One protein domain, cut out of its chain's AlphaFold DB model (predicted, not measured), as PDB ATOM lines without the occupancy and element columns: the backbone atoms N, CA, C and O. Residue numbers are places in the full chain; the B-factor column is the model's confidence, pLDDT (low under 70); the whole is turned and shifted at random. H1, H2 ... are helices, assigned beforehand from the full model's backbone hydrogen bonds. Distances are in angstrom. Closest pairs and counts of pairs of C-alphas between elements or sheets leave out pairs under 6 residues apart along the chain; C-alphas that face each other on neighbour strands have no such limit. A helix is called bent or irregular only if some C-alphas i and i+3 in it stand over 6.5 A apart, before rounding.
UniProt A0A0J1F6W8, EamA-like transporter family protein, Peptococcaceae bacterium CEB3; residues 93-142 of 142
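This is residues 93 to 142 of the 142 residues of the protein "EamA-like transporter family protein" of Peptococcaceae bacterium CEB3 (UniProt A0A0J1F6W8). Two long helices lie side by side and run opposite ways, a long helical hairpin closed at one end by the link of residues 117 to 122. H1 is the longer and has a kink near residue 110; H2 folds back along it. The printed part has 50 residues with two named helices, H1 then H2, and no named strand; the class is all helix. The whole is loose, with a radius of gyration of the C-alphas of 12.3 A, and its C-alphas span 38 by 19 by 9 A, a rod.

Find C-alpha 94 at (52.127, 7.219, -20.349); from there H1, residues 94 to 116, runs 31.7 A to C-alpha 116 at (41.783, -22.231, -15.081). Near residue 110 look for its kink of 29 degrees. H1 is neither bent nor irregular, but only just: C-alphas 108 and 111 are 6.3 A apart. H2, residues 123 to 140, runs 26.0 A and ends at C-alpha 140, at (55.484, 1.882, -30.519).

Start from H1 and look across to H2: the two touch, with 8 pairs of C-alphas within 8 A. Their closest C-alphas are those of Leu 99 and Leu 136, 6.8 A apart. Their lines stand at a shallow tilt of 23 degrees, and they run opposite ways, a helical hairpin. Their centres are 11.6 A apart. In H2 every O i to N i+4 pair is within hydrogen-bond range; in H1, 17 of 19 are.

The two C-alphas farthest apart are those of Arg 118 and Lys 142, at 38.8 A. The printed part has no cut and ends at the chain's last residue, 142. The link from H1 to H2 has 6 residues and is short. The mean pLDDT of the printed part is 81.6; look to residues 141 to 142 for the two values under 70.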
ATOM      1  N   ASN A  93      56.837   6.640 -21.557       84.75
ATOM      2  CA  ASN A  93      55.665   7.466 -21.838       84.75
ATOM      3  C   ASN A  93      54.399   6.808 -21.285       84.75
ATOM      4  O   ASN A  93      54.286   5.585 -21.315       84.75
ATOM      5  N   LEU A  94      53.428   7.641 -20.886       82.81
ATOM      6  CA  LEU A  94      52.127   7.219 -20.349       82.81
ATOM      7  C   LEU A  94      51.480   6.164 -21.258       82.81
ATOM      8  O   LEU A  94      51.280   5.022 -20.857       82.81
ATOM      9  N   ASN A  95      51.295   6.524 -22.530       82.94
ATOM     10  CA  ASN A  95      50.636   5.665 -23.511       82.94
ATOM     11  C   ASN A  95      51.429   4.381 -23.785       82.94
ATOM     12  O   ASN A  95      50.832   3.322 -23.918       82.94
ATOM     13  N   ARG A  96      52.766   4.448 -23.840       81.62
ATOM     14  CA  ARG A  96      53.599   3.274 -24.155       81.62
ATOM     15  C   ARG A  96      53.593   2.251 -23.022       81.62
ATOM     16  O   ARG A  96      53.392   1.074 -23.291       81.62
ATOM     17  N   ALA A  97      53.771   2.693 -21.774       85.06
ATOM     18  CA  ALA A  97      53.756   1.801 -20.609       85.06
ATOM     19  C   ALA A  97      52.388   1.135 -20.430       85.06
ATOM     20  O   ALA A  97      52.298  -0.075 -20.245       85.06
ATOM     21  N   SER A  98      51.331   1.936 -20.539       84.56
ATOM     22  CA  SER A  98      49.940   1.506 -20.450       84.56
ATOM     23  C   SER A  98      49.566   0.475 -21.506       84.56
ATOM     24  O   SER A  98      49.178  -0.637 -21.160       84.56
ATOM     25  N   LEU A  99      49.772   0.798 -22.788       84.44
ATOM     26  CA  LEU A  99      49.439  -0.101 -23.893       84.44
ATOM     27  C   LEU A  99      50.249  -1.392 -23.828       84.44
ATOM     28  O   LEU A  99      49.685  -2.471 -23.996       84.44
ATOM     29  N   PHE A 100      51.549  -1.292 -23.547       86.31
ATOM     30  CA  PHE A 100      52.402  -2.465 -23.406       86.31
ATOM     31  C   PHE A 100      51.957  -3.371 -22.270       86.31
ATOM     32  O   PHE A 100      51.784  -4.569 -22.487       86.31
ATOM     33  N   SER A 101      51.707  -2.801 -21.093       86.31
ATOM     34  CA  SER A 101      51.208  -3.553 -19.946       86.31
ATOM     35  C   SER A 101      49.862  -4.207 -20.256       86.31
ATOM     36  O   SER A 101      49.722  -5.414 -20.082       86.31
ATOM     37  N   SER A 102      48.894  -3.465 -20.806       87.38
ATOM     38  CA  SER A 102      47.574  -4.009 -21.137       87.38
ATOM     39  C   SER A 102      47.648  -5.150 -22.149       87.38
ATOM     40  O   SER A 102      47.067  -6.203 -21.904       87.38
ATOM     41  N   VAL A 103      48.395  -4.993 -23.245       86.31
ATOM     42  CA  VAL A 103      48.533  -6.052 -24.258       86.31
ATOM     43  C   VAL A 103      49.275  -7.263 -23.696       86.31
ATOM     44  O   VAL A 103      48.825  -8.388 -23.901       86.31
ATOM     45  N   ALA A 104      50.370  -7.062 -22.954       86.31
ATOM     46  CA  ALA A 104      51.112  -8.159 -22.336       86.31
ATOM     47  C   ALA A 104      50.252  -8.931 -21.323       86.31
ATOM     48  O   ALA A 104      50.229 -10.162 -21.341       86.31
ATOM     49  N   VAL A 105      49.493  -8.220 -20.484       89.06
ATOM     50  CA  VAL A 105      48.552  -8.823 -19.531       89.06
ATOM     51  C   VAL A 105      47.463  -9.595 -20.269       89.06
ATOM     52  O   VAL A 105      47.205 -10.741 -19.916       89.06
ATOM     53  N   THR A 106      46.864  -9.031 -21.324       85.88
ATOM     54  CA  THR A 106      45.870  -9.744 -22.139       85.88
ATOM     55  C   THR A 106      46.457 -11.019 -22.747       85.88
ATOM     56  O   THR A 106      45.834 -12.072 -22.642       85.88
ATOM     57  N   LEU A 107      47.667 -10.955 -23.313       86.19
ATOM     58  CA  LEU A 107      48.367 -12.111 -23.885       86.19
ATOM     59  C   LEU A 107      48.598 -13.229 -22.865       86.19
ATOM     60  O   LEU A 107      48.374 -14.398 -23.179       86.19
ATOM     61  N   LEU A 108      49.006 -12.878 -21.645       85.19
ATOM     62  CA  LEU A 108      49.239 -13.838 -20.565       85.19
ATOM     63  C   LEU A 108      47.940 -14.363 -19.943       85.19
ATOM     64  O   LEU A 108      47.891 -15.518 -19.524       85.19
ATOM     65  N   LEU A 109      46.878 -13.555 -19.901       85.12
ATOM     66  CA  LEU A 109      45.587 -13.970 -19.356       85.12
ATOM     67  C   LEU A 109      44.850 -14.958 -20.255       85.12
ATOM     68  O   LEU A 109      44.089 -15.760 -19.737       85.12
ATOM     69  N   ILE A 110      45.079 -14.962 -21.567       84.38
ATOM     70  CA  ILE A 110      44.431 -15.906 -22.494       84.38
ATOM     71  C   ILE A 110      44.686 -17.381 -22.131       84.38
ATOM     72  O   ILE A 110      43.709 -18.113 -21.951       84.38
ATOM     73  N   PRO A 111      45.939 -17.864 -21.996       82.56
ATOM     74  CA  PRO A 111      46.182 -19.249 -21.598       82.56
ATOM     75  C   PRO A 111      45.703 -19.521 -20.168       82.56
ATOM     76  O   PRO A 111      45.179 -20.598 -19.897       82.56
ATOM     77  N   VAL A 112      45.818 -18.541 -19.266       85.56
ATOM     78  CA  VAL A 112      45.351 -18.660 -17.876       85.56
ATOM     79  C   VAL A 112      43.824 -18.808 -17.817       85.56
ATOM     80  O   VAL A 112      43.322 -19.696 -17.130       85.56
ATOM     81  N   GLY A 113      43.083 -18.006 -18.582       84.12
ATOM     82  CA  GLY A 113      41.629 -18.065 -18.750       84.12
ATOM     83  C   GLY A 113      41.173 -19.381 -19.370       84.12
ATOM     84  O   GLY A 113      40.256 -20.035 -18.866       84.12
ATOM     85  N   ALA A 114      41.878 -19.841 -20.404       82.88
ATOM     86  CA  ALA A 114      41.599 -21.121 -21.044       82.88
ATOM     87  C   ALA A 114      41.839 -22.320 -20.104       82.88
ATOM     88  O   ALA A 114      41.027 -23.245 -20.079       82.88
ATOM     89  N   MET A 115      42.919 -22.317 -19.314       81.69
ATOM     90  CA  MET A 115      43.271 -23.436 -18.428       81.69
ATOM     91  C   MET A 115      42.475 -23.445 -17.116       81.69
ATOM     92  O   MET A 115      41.927 -24.483 -16.745       81.69
ATOM     93  N   LEU A 116      42.404 -22.312 -16.410       82.38
ATOM     94  CA  LEU A 116      41.783 -22.231 -15.081       82.38
ATOM     95  C   LEU A 116      40.268 -22.037 -15.152       82.38
ATOM     96  O   LEU A 116      39.532 -22.666 -14.397       82.38
ATOM     97  N   PHE A 117      39.801 -21.187 -16.068       83.81
ATOM     98  CA  PHE A 117      38.390 -20.800 -16.171       83.81
ATOM     99  C   PHE A 117      37.654 -21.512 -17.316       83.81
ATOM    100  O   PHE A 117      36.440 -21.359 -17.454       83.81
ATOM    101  N   ARG A 118      38.362 -22.342 -18.102       80.06
ATOM    102  CA  ARG A 118      37.828 -23.095 -19.256       80.06
ATOM    103  C   ARG A 118      37.130 -22.197 -20.277       80.06
ATOM    104  O   ARG A 118      36.162 -22.605 -20.925       80.06
ATOM    105  N   GLU A 119      37.617 -20.969 -20.419       80.12
ATOM    106  CA  GLU A 119      37.074 -20.020 -21.379       80.12
ATOM    107  C   GLU A 119      37.308 -20.524 -22.808       80.12
ATOM    108  O   GLU A 119      38.431 -20.838 -23.211       80.12
ATOM    109  N   LYS A 120      36.228 -20.624 -23.593       75.06
ATOM    110  CA  LYS A 120      36.319 -21.029 -24.999       75.06
ATOM    111  C   LYS A 120      36.826 -19.857 -25.827       75.06
ATOM    112  O   LYS A 120      36.113 -18.877 -26.037       75.06
ATOM    113  N   LEU A 121      38.043 -19.985 -26.340       70.88
ATOM    114  CA  LEU A 121      38.605 -19.022 -27.277       70.88
ATOM    115  C   LEU A 121      37.993 -19.237 -28.661       70.88
ATOM    116  O   LEU A 121      38.129 -20.300 -29.262       70.88
ATOM    117  N   ASN A 122      37.312 -18.211 -29.164       81.50
ATOM    118  CA  ASN A 122      36.840 -18.187 -30.540       81.50
ATOM    119  C   ASN A 122      37.989 -17.769 -31.477       81.50
ATOM    120  O   ASN A 122      38.820 -16.938 -31.107       81.50
ATOM    121  N   ILE A 123      38.010 -18.283 -32.708       78.06
ATOM    122  CA  ILE A 123      38.980 -17.914 -33.757       78.06
ATOM    123  C   ILE A 123      38.989 -16.397 -33.996       78.06
ATOM    124  O   ILE A 123      40.045 -15.802 -34.188       78.06
ATOM    125  N   ILE A 124      37.827 -15.748 -33.886       83.69
ATOM    126  CA  ILE A 124      37.698 -14.288 -33.990       83.69
ATOM    127  C   ILE A 124      38.477 -13.575 -32.872       83.69
ATOM    128  O   ILE A 124      39.137 -12.571 -33.130       83.69
ATOM    129  N   ASN A 125      38.464 -14.110 -31.647       79.62
ATOM    130  CA  ASN A 125      39.205 -13.526 -30.527       79.62
ATOM    131  C   ASN A 125      40.714 -13.628 -30.779       79.62
ATOM    132  O   ASN A 125      41.431 -12.662 -30.544       79.62
ATOM    133  N   ILE A 126      41.182 -14.760 -31.322       79.62
ATOM    134  CA  ILE A 126      42.592 -14.978 -31.693       79.62
ATOM    135  C   ILE A 126      43.039 -13.960 -32.750       79.62
ATOM    136  O   ILE A 126      44.100 -13.349 -32.614       79.62
ATOM    137  N   ILE A 127      42.208 -13.714 -33.764       83.44
ATOM    138  CA  ILE A 127      42.471 -12.683 -34.775       83.44
ATOM    139  C   ILE A 127      42.507 -11.287 -34.127       83.44
ATOM    140  O   ILE A 127      43.429 -10.515 -34.387       83.44
ATOM    141  N   GLY A 128      41.561 -10.975 -33.236       81.50
ATOM    142  CA  GLY A 128      41.515  -9.703 -32.502       81.50
ATOM    143  C   GLY A 128      42.750  -9.447 -31.629       81.50
ATOM    144  O   GLY A 128      43.245  -8.319 -31.554       81.50
ATOM    145  N   ILE A 129      43.303 -10.500 -31.024       81.44
ATOM    146  CA  ILE A 129      44.576 -10.448 -30.296       81.44
ATOM    147  C   ILE A 129      45.719 -10.098 -31.252       81.44
ATOM    148  O   ILE A 129      46.501  -9.196 -30.957       81.44
ATOM    149  N   GLY A 130      45.773 -10.741 -32.423       82.25
ATOM    150  CA  GLY A 130      46.738 -10.409 -33.474       82.25
ATOM    151  C   GLY A 130      46.681  -8.931 -33.871       82.25
ATOM    152  O   GLY A 130      47.711  -8.258 -33.894       82.25
ATOM    153  N   PHE A 131      45.479  -8.387 -34.078       84.62
ATOM    154  CA  PHE A 131      45.291  -6.960 -34.369       84.62
ATOM    155  C   PHE A 131      45.724  -6.044 -33.220       84.62
ATOM    156  O   PHE A 131      46.299  -4.987 -33.472       84.62
ATOM    157  N   SER A 132      45.503  -6.448 -31.969       83.06
ATOM    158  CA  SER A 132      45.923  -5.676 -30.792       83.06
ATOM    159  C   SER A 132      47.450  -5.606 -30.677       83.06
ATOM    160  O   SER A 132      48.002  -4.551 -30.367       83.06
ATOM    161  N   VAL A 133      48.148  -6.699 -31.004       82.38
ATOM    162  CA  VAL A 133      49.618  -6.735 -31.072       82.38
ATOM    163  C   VAL A 133      50.138  -5.867 -32.218       82.38
ATOM    164  O   VAL A 133      51.061  -5.084 -32.012       82.38
ATOM    165  N   ILE A 134      49.527  -5.945 -33.403       84.94
ATOM    166  CA  ILE A 134      49.889  -5.087 -34.544       84.94
ATOM    167  C   ILE A 134      49.694  -3.608 -34.188       84.94
ATOM    168  O   ILE A 134      50.589  -2.798 -34.426       84.94
ATOM    169  N   GLY A 135      48.564  -3.259 -33.567       79.81
ATOM    170  CA  GLY A 135      48.286  -1.901 -33.098       79.81
ATOM    171  C   GLY A 135      49.334  -1.406 -32.102       79.81
ATOM    172  O   GLY A 135      49.816  -0.280 -32.221       79.81
ATOM    173  N   LEU A 136      49.765  -2.268 -31.179       81.81
ATOM    174  CA  LEU A 136      50.852  -1.949 -30.260       81.81
ATOM    175  C   LEU A 136      52.180  -1.704 -30.984       81.81
ATOM    176  O   LEU A 136      52.866  -0.735 -30.665       81.81
ATOM    177  N   VAL A 137      52.549  -2.555 -31.945       82.00
ATOM    178  CA  VAL A 137      53.794  -2.397 -32.715       82.00
ATOM    179  C   VAL A 137      53.779  -1.081 -33.488       82.00
ATOM    180  O   VAL A 137      54.759  -0.344 -33.436       82.00
ATOM    181  N   LEU A 138      52.658  -0.748 -34.134       81.00
ATOM    182  CA  LEU A 138      52.491   0.507 -34.870       81.00
ATOM    183  C   LEU A 138      52.585   1.732 -33.954       81.00
ATOM    184  O   LEU A 138      53.282   2.683 -34.284       81.00
ATOM    185  N   MET A 139      51.940   1.707 -32.783       74.69
ATOM    186  CA  MET A 139      51.996   2.819 -31.822       74.69
ATOM    187  C   MET A 139      53.344   2.947 -31.105       74.69
ATOM    188  O   MET A 139      53.651   4.002 -30.546       74.69
ATOM    189  N   ASN A 140      54.133   1.872 -31.071       72.56
ATOM    190  CA  ASN A 140      55.484   1.882 -30.519       72.56
ATOM    191  C   ASN A 140      56.558   2.186 -31.580       72.56
ATOM    192  O   ASN A 140      57.715   2.413 -31.221       72.56
ATOM    193  N   HIS A 141      56.197   2.199 -32.866       65.69
ATOM    194  CA  HIS A 141      57.085   2.628 -33.936       65.69
ATOM    195  C   HIS A 141      57.279   4.150 -33.854       65.69
ATOM    196  O   HIS A 141      56.311   4.896 -33.719       65.69
ATOM    197  N   LYS A 142      58.543   4.586 -33.856       50.22
ATOM    198  CA  LYS A 142      58.937   6.003 -33.814       50.22
ATOM    199  C   LYS A 142      58.410   6.775 -35.016       50.22
ATOM    200  O   LYS A 142      58.443   6.188 -36.124       50.22
TER     201      LYS A 142